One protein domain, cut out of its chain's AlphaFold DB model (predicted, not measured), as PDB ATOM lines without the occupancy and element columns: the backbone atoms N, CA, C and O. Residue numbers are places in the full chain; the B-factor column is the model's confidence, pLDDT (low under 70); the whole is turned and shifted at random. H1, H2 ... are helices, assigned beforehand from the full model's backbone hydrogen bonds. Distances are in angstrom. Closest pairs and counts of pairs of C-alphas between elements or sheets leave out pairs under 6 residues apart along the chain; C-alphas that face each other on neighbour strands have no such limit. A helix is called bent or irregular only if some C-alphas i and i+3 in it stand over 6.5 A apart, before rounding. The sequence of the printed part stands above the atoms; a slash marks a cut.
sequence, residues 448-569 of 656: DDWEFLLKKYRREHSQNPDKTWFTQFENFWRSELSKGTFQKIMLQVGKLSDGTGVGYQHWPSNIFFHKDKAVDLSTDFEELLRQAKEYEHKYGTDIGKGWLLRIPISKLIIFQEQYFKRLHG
ATOM      1  N   ASP A 448     -39.675  54.958  26.096       46.28
ATOM      2  CA  ASP A 448     -38.229  55.190  26.307       46.28
ATOM      3  C   ASP A 448     -37.916  56.466  27.118       46.28
ATOM      4  O   ASP A 448     -36.789  56.665  27.562       46.28
ATOM      5  N   ASP A 449     -38.910  57.328  27.361       68.31
ATOM      6  CA  ASP A 449     -38.773  58.514  28.224       68.31
ATOM      7  C   ASP A 449     -39.195  58.212  29.674       68.31
ATOM      8  O   ASP A 449     -39.121  59.063  30.562       68.31
ATOM      9  N   TRP A 450     -39.657  56.987  29.948       82.62
ATOM     10  CA  TRP A 450     -40.236  56.665  31.246       82.62
ATOM     11  C   TRP A 450     -39.207  56.686  32.377       82.62
ATOM     12  O   TRP A 450     -39.519  57.225  33.431       82.62
ATOM     13  N   GLU A 451     -37.975  56.206  32.181       81.94
ATOM     14  CA  GLU A 451     -36.932  56.287  33.220       81.94
ATOM     15  C   GLU A 451     -36.565  57.739  33.560       81.94
ATOM     16  O   GLU A 451     -36.428  58.113  34.731       81.94
ATOM     17  N   PHE A 452     -36.446  58.593  32.540       85.25
ATOM     18  CA  PHE A 452     -36.156  60.011  32.727       85.25
ATOM     19  C   PHE A 452     -37.311  60.729  33.437       85.25
ATOM     20  O   PHE A 452     -37.087  61.470  34.405       85.25
ATOM     21  N   LEU A 453     -38.549  60.474  33.006       85.25
ATOM     22  CA  LEU A 453     -39.758  60.990  33.643       85.25
ATOM     23  C   LEU A 453     -39.903  60.473  35.073       85.25
ATOM     24  O   LEU A 453     -40.169  61.264  35.971       85.25
ATOM     25  N   LEU A 454     -39.642  59.193  35.325       88.31
ATOM     26  CA  LEU A 454     -39.687  58.584  36.650       88.31
ATOM     27  C   LEU A 454     -38.664  59.236  37.583       88.31
ATOM     28  O   LEU A 454     -39.007  59.623  38.700       88.31
ATOM     29  N   LYS A 455     -37.431  59.471  37.115       91.12
ATOM     30  CA  LYS A 455     -36.408  60.217  37.866       91.12
ATOM     31  C   LYS A 455     -36.840  61.655  38.154       91.12
ATOM     32  O   LYS A 455     -36.603  62.175  39.248       91.12
ATOM     33  N   LYS A 456     -37.484  62.317  37.190       92.75
ATOM     34  CA  LYS A 456     -38.059  63.654  37.376       92.75
ATOM     35  C   LYS A 456     -39.184  63.641  38.417       92.75
ATOM     36  O   LYS A 456     -39.130  64.456  39.334       92.75
ATOM     37  N   TYR A 457     -40.131  62.714  38.331       93.62
ATOM     38  CA  TYR A 457     -41.275  62.613  39.238       93.62
ATOM     39  C   TYR A 457     -40.869  62.217  40.655       93.62
ATOM     40  O   TYR A 457     -41.371  62.800  41.611       93.62
ATOM     41  N   ARG A 458     -39.879  61.330  40.818       94.88
ATOM     42  CA  ARG A 458     -39.262  61.040  42.123       94.88
ATOM     43  C   ARG A 458     -38.706  62.309  42.772       94.88
ATOM     44  O   ARG A 458     -38.958  62.565  43.947       94.88
ATOM     45  N   ARG A 459     -37.999  63.145  42.002       93.31
ATOM     46  CA  ARG A 459     -37.475  64.434  42.479       93.31
ATOM     47  C   ARG A 459     -38.591  65.424  42.823       93.31
ATOM     48  O   ARG A 459     -38.509  66.057  43.869       93.31
ATOM     49  N   GLU A 460     -39.631  65.542  42.004       91.25
ATOM     50  CA  GLU A 460     -40.800  66.383  42.315       91.25
ATOM     51  C   GLU A 460     -41.508  65.906  43.598       91.25
ATOM     52  O   GLU A 460     -41.785  66.709  44.488       91.25
ATOM     53  N   HIS A 461     -41.694  64.592  43.758       92.31
ATOM     54  CA  HIS A 461     -42.260  63.996  44.967       92.31
ATOM     55  C   HIS A 461     -41.366  64.209  46.200       92.31
ATOM     56  O   HIS A 461     -41.877  64.450  47.286       92.31
ATOM     57  N   SER A 462     -40.034  64.188  46.059       93.50
ATOM     58  CA  SER A 462     -39.118  64.479  47.178       93.50
ATOM     59  C   SER A 462     -39.273  65.907  47.720       93.50
ATOM     60  O   SER A 462     -39.057  66.153  48.904       93.50
ATOM     61  N   GLN A 463     -39.673  66.849  46.860       93.75
ATOM     62  CA  GLN A 463     -39.906  68.245  47.236       93.75
ATOM     63  C   GLN A 463     -41.280  68.448  47.879       93.75
ATOM     64  O   GLN A 463     -41.447  69.362  48.686       93.75
ATOM     65  N   ASN A 464     -42.254  67.603  47.537       90.69
ATOM     66  CA  ASN A 464     -43.594  67.637  48.108       90.69
ATOM     67  C   ASN A 464     -44.115  66.211  48.370       90.69
ATOM     68  O   ASN A 464     -44.887  65.685  47.563       90.69
ATOM     69  N   PRO A 465     -43.684  65.570  49.474       90.75
ATOM     70  CA  PRO A 465     -44.012  64.175  49.735       90.75
ATOM     71  C   PRO A 465     -45.509  63.977  49.986       90.75
ATOM     72  O   PRO A 465     -46.083  64.580  50.901       90.75
ATOM     73  N   ASP A 466     -46.145  63.081  49.229       91.19
ATOM     74  CA  ASP A 466     -47.527  62.679  49.479       91.19
ATOM     75  C   ASP A 466     -47.595  61.784  50.719       91.19
ATOM     76  O   ASP A 466     -47.370  60.579  50.661       91.19
ATOM     77  N   LYS A 467     -47.976  62.357  51.863       92.88
ATOM     78  CA  LYS A 467     -48.130  61.614  53.128       92.88
ATOM     79  C   LYS A 467     -49.178  60.497  53.072       92.88
ATOM     80  O   LYS A 467     -49.244  59.687  53.992       92.88
ATOM     81  N   THR A 468     -50.009  60.458  52.033       95.62
ATOM     82  CA  THR A 468     -51.062  59.454  51.852       95.62
ATOM     83  C   THR A 468     -50.665  58.327  50.895       95.62
ATOM     84  O   THR A 468     -51.469  57.418  50.680       95.62
ATOM     85  N   TRP A 469     -49.436  58.333  50.353       96.31
ATOM     86  CA  TRP A 469     -48.989  57.340  49.370       96.31
ATOM     87  C   TRP A 469     -49.146  55.899  49.872       96.31
ATOM     88  O   TRP A 469     -49.543  55.026  49.105       96.31
ATOM     89  N   PHE A 470     -48.897  55.650  51.163       97.19
ATOM     90  CA  PHE A 470     -48.998  54.316  51.756       97.19
ATOM     91  C   PHE A 470     -50.448  53.814  51.785       97.19
ATOM     92  O   PHE A 470     -50.726  52.682  51.393       97.19
ATOM     93  N   THR A 471     -51.398  54.676  52.156       96.81
ATOM     94  CA  THR A 471     -52.837  54.372  52.084       96.81
ATOM     95  C   THR A 471     -53.276  54.138  50.638       96.81
ATOM     96  O   THR A 471     -54.105  53.271  50.362       96.81
ATOM     97  N   GLN A 472     -52.716  54.890  49.687       95.81
ATOM     98  CA  GLN A 472     -52.995  54.693  48.266       95.81
ATOM     99  C   GLN A 472     -52.412  53.377  47.736       95.81
ATOM    100  O   GLN A 472     -53.099  52.692  46.983       95.81
ATOM    101  N   PHE A 473     -51.211  52.985  48.173       96.56
ATOM    102  CA  PHE A 473     -50.609  51.679  47.889       96.56
ATOM    103  C   PHE A 473     -51.483  50.545  48.431       96.56
ATOM    104  O   PHE A 473     -51.772  49.582  47.721       96.56
ATOM    105  N   GLU A 474     -51.957  50.689  49.671       96.88
ATOM    106  CA  GLU A 474     -52.852  49.730  50.310       96.88
ATOM    107  C   GLU A 474     -54.140  49.552  49.495       96.88
ATOM    108  O   GLU A 474     -54.528  48.429  49.178       96.88
ATOM    109  N   ASN A 475     -54.785  50.651  49.104       95.50
ATOM    110  CA  ASN A 475     -56.008  50.605  48.306       95.50
ATOM    111  C   ASN A 475     -55.774  50.043  46.902       95.50
ATOM    112  O   ASN A 475     -56.620  49.303  46.408       95.50
ATOM    113  N   PHE A 476     -54.636  50.364  46.283       93.94
ATOM    114  CA  PHE A 476     -54.277  49.896  44.948       93.94
ATOM    115  C   PHE A 476     -54.180  48.369  44.881       93.94
ATOM    116  O   PHE A 476     -54.669  47.773  43.931       93.94
ATOM    117  N   TRP A 477     -53.595  47.727  45.894       94.44
ATOM    118  CA  TRP A 477     -53.390  46.276  45.892       94.44
ATOM    119  C   TRP A 477     -54.490  45.470  46.594       94.44
ATOM    120  O   TRP A 477     -54.511  44.245  46.469       94.44
ATOM    121  N   ARG A 478     -55.402  46.112  47.340       95.12
ATOM    122  CA  ARG A 478     -56.415  45.413  48.153       95.12
ATOM    123  C   ARG A 478     -57.369  44.548  47.323       95.12
ATOM    124  O   ARG A 478     -57.766  43.490  47.806       95.12
ATOM    125  N   SER A 479     -57.762  45.001  46.133       86.94
ATOM    126  CA  SER A 479     -58.632  44.246  45.215       86.94
ATOM    127  C   SER A 479     -57.864  43.286  44.313       86.94
ATOM    128  O   SER A 479     -58.425  42.286  43.878       86.94
ATOM    129  N   GLU A 480     -56.594  43.582  44.049       88.00
ATOM    130  CA  GLU A 480     -55.797  42.889  43.033       88.00
ATOM    131  C   GLU A 480     -55.072  41.649  43.571       88.00
ATOM    132  O   GLU A 480     -54.613  40.815  42.798       88.00
ATOM    133  N   LEU A 481     -54.931  41.518  44.894       85.00
ATOM    134  CA  LEU A 481     -54.172  40.436  45.525       85.00
ATOM    135  C   LEU A 481     -55.047  39.590  46.449       85.00
ATOM    136  O   LEU A 481     -55.938  40.089  47.138       85.00
ATOM    137  N   SER A 482     -54.712  38.301  46.564       87.81
ATOM    138  CA  SER A 482     -55.321  37.444  47.583       87.81
ATOM    139  C   SER A 482     -55.064  38.010  48.985       87.81
ATOM    140  O   SER A 482     -54.001  38.570  49.270       87.81
ATOM    141  N   LYS A 483     -56.017  37.819  49.906       90.94
ATOM    142  CA  LYS A 483     -55.935  38.358  51.276       90.94
ATOM    143  C   LYS A 483     -54.615  38.009  51.976       90.94
ATOM    144  O   LYS A 483     -54.030  38.859  52.645       90.94
ATOM    145  N   GLY A 484     -54.140  36.771  51.822       87.12
ATOM    146  CA  GLY A 484     -52.890  36.314  52.433       87.12
ATOM    147  C   GLY A 484     -51.646  36.949  51.806       87.12
ATOM    148  O   GLY A 484     -50.728  37.339  52.526       87.12
ATOM    149  N   THR A 485     -51.623  37.088  50.479       88.31
ATOM    150  CA  THR A 485     -50.542  37.757  49.739       88.31
ATOM    151  C   THR A 485     -50.468  39.238  50.096       88.31
ATOM    152  O   THR A 485     -49.404  39.737  50.466       88.31
ATOM    153  N   PHE A 486     -51.617  39.913  50.085       94.31
ATOM    154  CA  PHE A 486     -51.757  41.311  50.467       94.31
ATOM    155  C   PHE A 486     -51.210  41.580  51.874       94.31
ATOM    156  O   PHE A 486     -50.364  42.453  52.055       94.31
ATOM    157  N   GLN A 487     -51.612  40.782  52.869       95.25
ATOM    158  CA  GLN A 487     -51.142  40.940  54.250       95.25
ATOM    159  C   GLN A 487     -49.619  40.804  54.381       95.25
ATOM    160  O   GLN A 487     -48.996  41.567  55.121       95.25
ATOM    161  N   LYS A 488     -49.004  39.858  53.659       94.00
ATOM    162  CA  LYS A 488     -47.544  39.673  53.672       94.00
ATOM    163  C   LYS A 488     -46.816  40.867  53.065       94.00
ATOM    164  O   LYS A 488     -45.833  41.321  53.645       94.00
ATOM    165  N   ILE A 489     -47.301  41.380  51.936       96.75
ATOM    166  CA  ILE A 489     -46.711  42.548  51.271       96.75
ATOM    167  C   ILE A 489     -46.849  43.780  52.163       96.75
ATOM    168  O   ILE A 489     -45.843  44.422  52.454       96.75
ATOM    169  N   MET A 490     -48.051  44.060  52.677       97.88
ATOM    170  CA  MET A 490     -48.293  45.213  53.549       97.88
ATOM    171  C   MET A 490     -47.431  45.185  54.813       97.88
ATOM    172  O   MET A 490     -46.950  46.229  55.241       97.88
ATOM    173  N   LEU A 491     -47.175  44.002  55.383       97.50
ATOM    174  CA  LEU A 491     -46.289  43.867  56.537       97.50
ATOM    175  C   LEU A 491     -44.855  44.328  56.228       97.50
ATOM    176  O   LEU A 491     -44.255  45.021  57.045       97.50
ATOM    177  N   GLN A 492     -44.291  43.938  55.081       98.19
ATOM    178  CA  GLN A 492     -42.914  44.313  54.736       98.19
ATOM    179  C   GLN A 492     -42.827  45.754  54.237       98.19
ATOM    180  O   GLN A 492     -41.925  46.482  54.641       98.19
ATOM    181  N   VAL A 493     -43.789  46.195  53.423       98.12
ATOM    182  CA  VAL A 493     -43.849  47.586  52.950       98.12
ATOM    183  C   VAL A 493     -44.060  48.545  54.122       98.12
ATOM    184  O   VAL A 493     -43.431  49.595  54.142       98.12
ATOM    185  N   GLY A 494     -44.844  48.168  55.139       98.19
ATOM    186  CA  GLY A 494     -44.993  48.946  56.375       98.19
ATOM    187  C   GLY A 494     -43.659  49.185  57.086       98.19
ATOM    188  O   GLY A 494     -43.327  50.330  57.372       98.19
ATOM    189  N   LYS A 495     -42.850  48.131  57.260       98.25
ATOM    190  CA  LYS A 495     -41.510  48.219  57.876       98.25
ATOM    191  C   LYS A 495     -40.498  49.031  57.066       98.25
ATOM    192  O   LYS A 495     -39.542  49.573  57.617       98.25
ATOM    193  N   LEU A 496     -40.633  49.029  55.740       98.25
ATOM    194  CA  LEU A 496     -39.806  49.870  54.875       98.25
ATOM    195  C   LEU A 496     -40.277  51.327  54.950       98.25
ATOM    196  O   LEU A 496     -39.455  52.233  55.014       98.25
ATOM    197  N   SER A 497     -41.591  51.558  54.975       97.88
ATOM    198  CA  SER A 497     -42.190  52.894  55.017       97.88
ATOM    199  C   SER A 497     -41.950  53.618  56.342       97.88
ATOM    200  O   SER A 497     -41.876  54.841  56.339       97.88
ATOM    201  N   ASP A 498     -41.860  52.904  57.464       97.50
ATOM    202  CA  ASP A 498     -41.616  53.499  58.785       97.50
ATOM    203  C   ASP A 498     -40.122  53.560  59.164       97.50
ATOM    204  O   ASP A 498     -39.761  54.161  60.176       97.50
ATOM    205  N   GLY A 499     -39.244  52.966  58.347       97.88
ATOM    206  CA  GLY A 499     -37.804  52.903  58.592       97.88
ATOM    207  C   GLY A 499     -37.378  51.882  59.655       97.88
ATOM    208  O   GLY A 499     -36.194  51.817  59.986       97.88
ATOM    209  N   THR A 500     -38.285  51.044  60.167       98.06
ATOM    210  CA  THR A 500     -37.959  49.934  61.084       98.06
ATOM    211  C   THR A 500     -36.978  48.953  60.439       98.06
ATOM    212  O   THR A 500     -36.150  48.339  61.121       98.06
ATOM    213  N   GLY A 501     -37.052  48.820  59.113       97.38
ATOM    214  CA  GLY A 501     -36.270  47.874  58.335       97.38
ATOM    215  C   GLY A 501     -36.822  46.450  58.419       97.38
ATOM    216  O   GLY A 501     -37.599  46.078  59.302       97.38
ATOM    217  N   VAL A 502     -36.415  45.616  57.467       98.25
ATOM    218  CA  VAL A 502     -36.883  44.229  57.363       98.25
ATOM    219  C   VAL A 502     -35.823  43.290  57.929       98.25
ATOM    220  O   VAL A 502     -34.731  43.172  57.380       98.25
ATOM    221  N   GLY A 503     -36.134  42.630  59.045       97.50
ATOM    222  CA  GLY A 503     -35.310  41.560  59.618       97.50
ATOM    223  C   GLY A 503     -35.774  40.169  59.179       97.50
ATOM    224  O   GLY A 503     -36.947  39.976  58.843       97.50
ATOM    225  N   TYR A 504     -34.872  39.187  59.245       97.69
ATOM    226  CA  TYR A 504     -35.161  37.786  58.935       97.69
ATOM    227  C   TYR A 504     -34.630  36.858  60.020       97.69
ATOM    228  O   TYR A 504     -33.494  37.001  60.459       97.69
ATOM    229  N   GLN A 505     -35.419  35.856  60.412       96.50
ATOM    230  CA  GLN A 505     -35.031  34.916  61.473       96.50
ATOM    231  C   GLN A 505     -33.792  34.068  61.131       96.50
ATOM    232  O   GLN A 505     -33.171  33.509  62.029       96.50
ATOM    233  N   HIS A 506     -33.461  33.938  59.842       94.81
ATOM    234  CA  HIS A 506     -32.276  33.212  59.382       94.81
ATOM    235  C   HIS A 506     -31.062  34.125  59.162       94.81
ATOM    236  O   HIS A 506     -29.985  33.626  58.843       94.81
ATOM    237  N   TRP A 507     -31.212  35.440  59.338       96.88
ATOM    238  CA  TRP A 507     -30.086  36.365  59.425       96.88
ATOM    239  C   TRP A 507     -29.638  36.506  60.883       96.88
ATOM    240  O   TRP A 507     -30.407  36.197  61.799       96.88
ATOM    241  N   PRO A 508     -28.407  36.981  61.143       97.06
ATOM    242  CA  PRO A 508     -28.017  37.360  62.495       97.06
ATOM    243  C   PRO A 508     -29.007  38.384  63.079       97.06
ATOM    244  O   PRO A 508     -29.492  39.264  62.372       97.06
ATOM    245  N   SER A 509     -29.312  38.288  64.375       96.62
ATOM    246  CA  SER A 509     -30.405  39.045  65.016       96.62
ATOM    247  C   SER A 509     -30.240  40.571  64.995       96.62
ATOM    248  O   SER A 509     -31.199  41.299  65.237       96.62
ATOM    249  N   ASN A 510     -29.037  41.064  64.706       96.81
ATOM    250  CA  ASN A 510     -28.710  42.480  64.571       96.81
ATOM    251  C   ASN A 510     -28.749  42.991  63.118       96.81
ATOM    252  O   ASN A 510     -28.376  44.137  62.873       96.81
ATOM    253  N   ILE A 511     -29.165  42.161  62.159       98.06
ATOM    254  CA  ILE A 511     -29.137  42.462  60.726       98.06
ATOM    255  C   ILE A 511     -30.552  42.769  60.227       98.06
ATOM    256  O   ILE A 511     -31.462  41.944  60.316       98.06
ATOM    257  N   PHE A 512     -30.721  43.975  59.687       98.31
ATOM    258  CA  PHE A 512     -31.983  44.500  59.171       98.31
ATOM    259  C   PHE A 512     -31.732  45.207  57.840       98.31
ATOM    260  O   PHE A 512     -30.877  46.095  57.745       98.31
ATOM    261  N   PHE A 513     -32.492  44.836  56.813       98.31
ATOM    262  CA  PHE A 513     -32.448  45.504  55.521       98.31
ATOM    263  C   PHE A 513     -33.120  46.878  55.610       98.31
ATOM    264  O   PHE A 513     -34.250  46.984  56.085       98.31
ATOM    265  N   HIS A 514     -32.419  47.911  55.138       97.75
ATOM    266  CA  HIS A 514     -32.904  49.294  55.049       97.75
ATOM    267  C   HIS A 514     -33.415  49.901  56.375       97.75
ATOM    268  O   HIS A 514     -34.370  50.668  56.402       97.75
ATOM    269  N   LYS A 515     -32.768  49.551  57.493       98.00
ATOM    270  CA  LYS A 515     -33.068  50.115  58.815       98.00
ATOM    271  C   LYS A 515     -32.679  51.597  58.909       98.00
ATOM    272  O   LYS A 515     -31.681  52.012  58.320       98.00
ATOM    273  N   ASP A 516     -33.464  52.357  59.669       97.75
ATOM    274  CA  ASP A 516     -33.318  53.795  59.930       97.75
ATOM    275  C   ASP A 516     -33.459  54.664  58.662       97.75
ATOM    276  O   ASP A 516     -33.051  55.826  58.630       97.75
ATOM    277  N   LYS A 517     -34.046  54.095  57.600       97.25
ATOM    278  CA  LYS A 517     -34.308  54.752  56.315       97.25
ATOM    279  C   LYS A 517     -35.728  54.434  55.866       97.25
ATOM    280  O   LYS A 517     -35.987  53.371  55.309       97.25
ATOM    281  N   ALA A 518     -36.650  55.350  56.144       97.56
ATOM    282  CA  ALA A 518     -38.011  55.259  55.631       97.56
ATOM    283  C   ALA A 518     -38.011  55.414  54.102       97.56
ATOM    284  O   ALA A 518     -37.333  56.299  53.577       97.56
ATOM    285  N   VAL A 519     -38.777  54.573  53.405       97.94
ATOM    286  CA  VAL A 519     -39.007  54.703  51.960       97.94
ATOM    287  C   VAL A 519     -40.298  55.466  51.676       97.94
ATOM    288  O   VAL A 519     -41.253  55.416  52.448       97.94
ATOM    289  N   ASP A 520     -40.342  56.131  50.531       97.62
ATOM    290  CA  ASP A 520     -41.524  56.793  49.979       97.62
ATOM    291  C   ASP A 520     -41.493  56.750  48.441       97.62
ATOM    292  O   ASP A 520     -40.601  56.147  47.845       97.62
ATOM    293  N   LEU A 521     -42.439  57.406  47.763       97.31
ATOM    294  CA  LEU A 521     -42.462  57.424  46.296       97.31
ATOM    295  C   LEU A 521     -41.316  58.209  45.641       97.31
ATOM    296  O   LEU A 521     -41.180  58.142  44.422       97.31
ATOM    297  N   SER A 522     -40.471  58.916  46.394       97.06
ATOM    298  CA  SER A 522     -39.225  59.481  45.861       97.06
ATOM    299  C   SER A 522     -38.074  58.474  45.837       97.06
ATOM    300  O   SER A 522     -37.070  58.700  45.159       97.06
ATOM    301  N   THR A 523     -38.224  57.348  46.540       97.25
ATOM    302  CA  THR A 523     -37.207  56.297  46.626       97.25
ATOM    303  C   THR A 523     -36.993  55.629  45.270       97.25
ATOM    304  O   THR A 523     -37.939  55.337  44.532       97.25
ATOM    305  N   ASP A 524     -35.731  55.353  44.949       97.19
ATOM    306  CA  ASP A 524     -35.366  54.536  43.798       97.19
ATOM    307  C   ASP A 524     -35.565  53.051  44.126       97.19
ATOM    308  O   ASP A 524     -34.688  52.390  44.686       97.19
ATOM    309  N   PHE A 525     -36.765  52.537  43.853       97.75
ATOM    310  CA  PHE A 525     -37.121  51.167  44.220       97.75
ATOM    311  C   PHE A 525     -36.394  50.098  43.395       97.75
ATOM    312  O   PHE A 525     -36.262  48.970  43.867       97.75
ATOM    313  N   GLU A 526     -35.880  50.430  42.211       94.19
ATOM    314  CA  GLU A 526     -35.076  49.507  41.400       94.19
ATOM    315  C   GLU A 526     -33.696  49.317  42.023       94.19
ATOM    316  O   GLU A 526     -33.238  48.189  42.229       94.19
ATOM    317  N   GLU A 527     -33.079  50.421  42.438       96.62
ATOM    318  CA  GLU A 527     -31.845  50.401  43.213       96.62
ATOM    319  C   GLU A 527     -32.054  49.725  44.580       96.62
ATOM    320  O   GLU A 527     -31.239  48.900  44.998       96.62
ATOM    321  N   LEU A 528     -33.184  49.975  45.254       97.69
ATOM    322  CA  LEU A 528     -33.541  49.270  46.490       97.69
ATOM    323  C   LEU A 528     -33.677  47.756  46.261       97.69
ATOM    324  O   LEU A 528     -33.244  46.963  47.099       97.69
ATOM    325  N   LEU A 529     -34.238  47.332  45.123       97.31
ATOM    326  CA  LEU A 529     -34.348  45.921  44.754       97.31
ATOM    327  C   LEU A 529     -32.974  45.298  44.474       97.31
ATOM    328  O   LEU A 529     -32.729  44.156  44.877       97.31
ATOM    329  N   ARG A 530     -32.062  46.028  43.820       93.88
ATOM    330  CA  ARG A 530     -30.671  45.594  43.625       93.88
ATOM    331  C   ARG A 530     -29.969  45.404  44.971       93.88
ATOM    332  O   ARG A 530     -29.423  44.332  45.226       93.88
ATOM    333  N   GLN A 531     -30.085  46.386  45.866       97.38
ATOM    334  CA  GLN A 531     -29.549  46.305  47.226       97.38
ATOM    335  C   GLN A 531     -30.144  45.129  48.004       97.38
ATOM    336  O   GLN A 531     -29.414  44.431  48.701       97.38
ATOM    337  N   ALA A 532     -31.448  44.866  47.872       97.19
ATOM    338  CA  ALA A 532     -32.103  43.727  48.512       97.19
ATOM    339  C   ALA A 532     -31.511  42.385  48.059       97.19
ATOM    340  O   ALA A 532     -31.232  41.528  48.899       97.19
ATOM    341  N   LYS A 533     -31.261  42.214  46.753       93.25
ATOM    342  CA  LYS A 533     -30.625  41.003  46.201       93.25
ATOM    343  C   LYS A 533     -29.208  40.812  46.745       93.25
ATOM    344  O   LYS A 533     -28.846  39.706  47.142       93.25
ATOM    345  N   GLU A 534     -28.420  41.882  46.811       93.56
ATOM    346  CA  GLU A 534     -27.075  41.849  47.404       93.56
ATOM    347  C   GLU A 534     -27.118  41.525  48.900       93.56
ATOM    348  O   GLU A 534     -26.280  40.779  49.410       93.56
ATOM    349  N   TYR A 535     -28.125  42.037  49.606       96.00
ATOM    350  CA  TYR A 535     -28.323  41.786  51.028       96.00
ATOM    351  C   TYR A 535     -28.674  40.319  51.310       96.00
ATOM    352  O   TYR A 535     -28.071  39.701  52.188       96.00
ATOM    353  N   GLU A 536     -29.589  39.738  50.527       95.75
ATOM    354  CA  GLU A 536     -29.916  38.306  50.562       95.75
ATOM    355  C   GLU A 536     -28.694  37.448  50.212       95.75
ATOM    356  O   GLU A 536     -28.438  36.434  50.860       95.75
ATOM    357  N   HIS A 537     -27.885  37.867  49.235       92.00
ATOM    358  CA  HIS A 537     -26.645  37.169  48.900       92.00
ATOM    359  C   HIS A 537     -25.644  37.180  50.065       92.00
ATOM    360  O   HIS A 537     -25.028  36.159  50.370       92.00
ATOM    361  N   LYS A 538     -25.503  38.323  50.744       96.56
ATOM    362  CA  LYS A 538     -24.532  38.512  51.825       96.56
ATOM    363  C   LYS A 538     -24.911  37.799  53.123       96.56
ATOM    364  O   LYS A 538     -24.030  37.262  53.791       96.56
ATOM    365  N   TYR A 539     -26.186  37.825  53.507       95.81
ATOM    366  CA  TYR A 539     -26.627  37.357  54.830       95.81
ATOM    367  C   TYR A 539     -27.479  36.083  54.798       95.81
ATOM    368  O   TYR A 539     -27.771  35.526  55.854       95.81
ATOM    369  N   GLY A 540     -27.826  35.585  53.610       95.00
ATOM    370  CA  GLY A 540     -28.598  34.363  53.405       95.00
ATOM    371  C   GLY A 540     -29.883  34.634  52.628       95.00
ATOM    372  O   GLY A 540     -30.619  35.576  52.916       95.00
ATOM    373  N   THR A 541     -30.164  33.793  51.638       92.88
ATOM    374  CA  THR A 541     -31.335  33.943  50.768       92.88
ATOM    375  C   THR A 541     -32.637  33.676  51.515       92.88
ATOM    376  O   THR A 541     -32.703  32.756  52.336       92.88
ATOM    377  N   ASP A 542     -33.694  34.412  51.173       93.12
ATOM    378  CA  ASP A 542     -35.034  34.138  51.683       93.12
ATOM    379  C   ASP A 542     -35.534  32.755  51.224       93.12
ATOM    380  O   ASP A 542     -35.778  32.505  50.041       93.12
ATOM    381  N   ILE A 543     -35.747  31.853  52.185       91.06
ATOM    382  CA  ILE A 543     -36.336  30.519  51.978       91.06
ATOM    383  C   ILE A 543     -37.766  30.633  51.424       91.06
ATOM    384  O   ILE A 543     -38.236  29.754  50.700       91.06
ATOM    385  N   GLY A 544     -38.445  31.744  51.717       86.38
ATOM    386  CA  GLY A 544     -39.740  32.117  51.171       86.38
ATOM    387  C   GLY A 544     -39.707  32.521  49.698       86.38
ATOM    388  O   GLY A 544     -40.716  33.001  49.209       86.38
ATOM    389  N   LYS A 545     -38.609  32.328  48.957       85.81
ATOM    390  CA  LYS A 545     -38.530  32.656  47.522       85.81
ATOM    391  C   LYS A 545     -38.812  34.135  47.216       85.81
ATOM    392  O   LYS A 545     -39.420  34.453  46.201       85.81
ATOM    393  N   GLY A 546     -38.371  35.044  48.081       88.44
ATOM    394  CA  GLY A 546     -38.448  36.485  47.843       88.44
ATOM    395  C   GLY A 546     -39.679  37.172  48.437       88.44
ATOM    396  O   GLY A 546     -39.830  38.379  48.248       88.44
ATOM    397  N   TRP A 547     -40.524  36.460  49.193       93.12
ATOM    398  CA  TRP A 547     -41.619  37.059  49.974       93.12
ATOM    399  C   TRP A 547     -41.124  38.067  51.018       93.12
ATOM    400  O   TRP A 547     -41.897  38.928  51.439       93.12
ATOM    401  N   LEU A 548     -39.865  37.961  51.450       95.50
ATOM    402  CA  LEU A 548     -39.282  38.860  52.439       95.50
ATOM    403  C   LEU A 548     -38.993  40.263  51.881       95.50
ATOM    404  O   LEU A 548     -39.397  41.245  52.499       95.50
ATOM    405  N   LEU A 549     -38.294  40.358  50.744       97.25
ATOM    406  CA  LEU A 549     -37.850  41.634  50.161       97.25
ATOM    407  C   LEU A 549     -38.278  41.805  48.704       97.25
ATOM    408  O   LEU A 549     -38.923  42.794  48.359       97.25
ATOM    409  N   ARG A 550     -37.925  40.846  47.841       94.62
ATOM    410  CA  ARG A 550     -38.048  40.987  46.382       94.62
ATOM    411  C   ARG A 550     -39.478  41.258  45.921       94.62
ATOM    412  O   ARG A 550     -39.692  42.203  45.164       94.62
ATOM    413  N   ILE A 551     -40.449  40.467  46.377       92.69
ATOM    414  CA  ILE A 551     -41.859  40.605  45.980       92.69
ATOM    415  C   ILE A 551     -42.444  41.937  46.491       92.69
ATOM    416  O   ILE A 551     -42.960  42.693  45.667       92.69
ATOM    417  N   PRO A 552     -42.324  42.294  47.790       97.56
ATOM    418  CA  PRO A 552     -42.760  43.603  48.284       97.56
ATOM    419  C   PRO A 552     -42.178  44.797  47.512       97.56
ATOM    420  O   PRO A 552     -42.930  45.686  47.115       97.56
ATOM    421  N   ILE A 553     -40.864  44.807  47.251       98.06
ATOM    422  CA  ILE A 553     -40.205  45.909  46.529       98.06
ATOM    423  C   ILE A 553     -40.656  45.954  45.062       98.06
ATOM    424  O   ILE A 553     -40.911  47.030  44.531       98.06
ATOM    425  N   SER A 554     -40.852  44.804  44.416       94.06
ATOM    426  CA  SER A 554     -41.362  44.764  43.036       94.06
ATOM    427  C   SER A 554     -42.774  45.354  42.932       94.06
ATOM    428  O   SER A 554     -43.076  46.094  41.997       94.06
ATOM    429  N   LYS A 555     -43.641  45.107  43.925       94.88
ATOM    430  CA  LYS A 555     -44.981  45.718  43.977       94.88
ATOM    431  C   LYS A 555     -44.920  47.229  44.259       94.88
ATOM    432  O   LYS A 555     -45.783  47.958  43.768       94.88
ATOM    433  N   LEU A 556     -43.902  47.713  44.984       97.50
ATOM    434  CA  LEU A 556     -43.619  49.149  45.137       97.50
ATOM    435  C   LEU A 556     -43.202  49.805  43.814       97.50
ATOM    436  O   LEU A 556     -43.705  50.885  43.520       97.50
ATOM    437  N   ILE A 557     -42.365  49.147  43.001       95.06
ATOM    438  CA  ILE A 557     -41.993  49.627  41.655       95.06
ATOM    439  C   ILE A 557     -43.256  49.808  40.804       95.06
ATOM    440  O   ILE A 557     -43.534  50.911  40.340       95.06
ATOM    441  N   ILE A 558     -44.085  48.762  40.691       91.56
ATOM    442  CA  ILE A 558     -45.323  48.805  39.893       91.56
ATOM    443  C   ILE A 558     -46.261  49.920  40.379       91.56
ATOM    444  O   ILE A 558     -46.809  50.673  39.573       91.56
ATOM    445  N   PHE A 559     -46.446  50.050  41.696       96.06
ATOM    446  CA  PHE A 559     -47.290  51.103  42.252       96.06
ATOM    447  C   PHE A 559     -46.735  52.503  41.973       96.06
ATOM    448  O   PHE A 559     -47.498  53.367  41.550       96.06
ATOM    449  N   GLN A 560     -45.433  52.731  42.178       96.62
ATOM    450  CA  GLN A 560     -44.781  54.017  41.916       96.62
ATOM    451  C   GLN A 560     -45.010  54.448  40.467       96.62
ATOM    452  O   GLN A 560     -45.355  55.604  40.207       96.62
ATOM    453  N   GLU A 561     -44.896  53.509  39.528       92.06
ATOM    454  CA  GLU A 561     -45.134  53.819  38.129       92.06
ATOM    455  C   GLU A 561     -46.575  54.219  37.842       92.06
ATOM    456  O   GLU A 561     -46.831  55.246  37.211       92.06
ATOM    457  N   GLN A 562     -47.528  53.424  38.321       90.81
ATOM    458  CA  GLN A 562     -48.954  53.665  38.105       90.81
ATOM    459  C   GLN A 562     -49.418  54.953  38.791       90.81
ATOM    460  O   GLN A 562     -50.204  55.715  38.223       90.81
ATOM    461  N   TYR A 563     -48.896  55.226  39.986       93.31
ATOM    462  CA  TYR A 563     -49.156  56.448  40.733       93.31
ATOM    463  C   TYR A 563     -48.717  57.676  39.932       93.31
ATOM    464  O   TYR A 563     -49.533  58.567  39.687       93.31
ATOM    465  N   PHE A 564     -47.472  57.711  39.445       93.94
ATOM    466  CA  PHE A 564     -46.981  58.857  38.680       93.94
ATOM    467  C   PHE A 564     -47.656  58.980  37.313       93.94
ATOM    468  O   PHE A 564     -48.045  60.081  36.920       93.94
ATOM    469  N   LYS A 565     -47.914  57.866  36.617       88.62
ATOM    470  CA  LYS A 565     -48.683  57.897  35.364       88.62
ATOM    471  C   LYS A 565     -50.082  58.489  35.575       88.62
ATOM    472  O   LYS A 565     -50.537  59.292  34.761       88.62
ATOM    473  N   ARG A 566     -50.755  58.165  36.685       89.06
ATOM    474  CA  ARG A 566     -52.065  58.741  37.034       89.06
ATOM    475  C   ARG A 566     -51.964  60.219  37.410       89.06
ATOM    476  O   ARG A 566     -52.764  61.015  36.918       89.06
ATOM    477  N   LEU A 567     -50.998  60.584  38.252       88.75
ATOM    478  CA  LEU A 567     -50.797  61.957  38.724       88.75
ATOM    479  C   LEU A 567     -50.539  62.927  37.562       88.75
ATOM    480  O   LEU A 567     -51.064  64.039  37.554       88.75
ATOM    481  N   HIS A 568     -49.793  62.480  36.550       87.56
ATOM    482  CA  HIS A 568     -49.423  63.289  35.388       87.56
ATOM    483  C   HIS A 568     -50.353  63.109  34.175       87.56
ATOM    484  O   HIS A 568     -50.048  63.604  33.093       87.56
ATOM    485  N   GLY A 569     -51.505  62.447  34.345       86.69
ATOM    486  CA  GLY A 569     -52.521  62.313  33.292       86.69
ATOM    487  C   GLY A 569     -52.107  61.428  32.111       86.69
ATOM    488  O   GLY A 569     -52.711  61.514  31.044       86.69
TER     489      GLY A 569
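What this domain is: This is residues 448 to 569 of the 656 residues of the protein "Hypothetical protein" of Amphora coffeiformis (UniProt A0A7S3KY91). Helix H5 runs through the middle, with H4 side by side with part of it, the hairpin of H2 and H3 crosswise to it, and H1 crosswise near residues 561 to 564. The printed part has 122 residues with five named helices, H1 to H5, and no named strand: all helix, compact, radius of gyration of the C-alphas 14.5 A, spans 44 by 29 by 27 A.

Where its parts are: H1, residues 448 to 463, begins at C-alpha (-38.229, 55.190, 26.307); it is irregular, C-alphas 448 and 451 being 7.1 A apart. H2 is residues 469 to 478, H3 483 to 497, H4 525 to 539. H5, residues 550 to 567, 25.7 A long, ends at C-alpha (-50.797, 61.957, 38.724).

How they stand to each other: H5, the hub, forms a hairpin with H4, a shallow tilt of 7 degrees; the closest C-alphas, Phe 525 and Ile 557, are 5.7 A apart. In H2 to H5 every O i to N i+4 pair is within hydrogen-bond range, in H1 11 of 12.

The domain as a whole: The printed part has no cut. The link H3 to H4 is long, 27 residues. Residues 448 to 449 are under pLDDT 70.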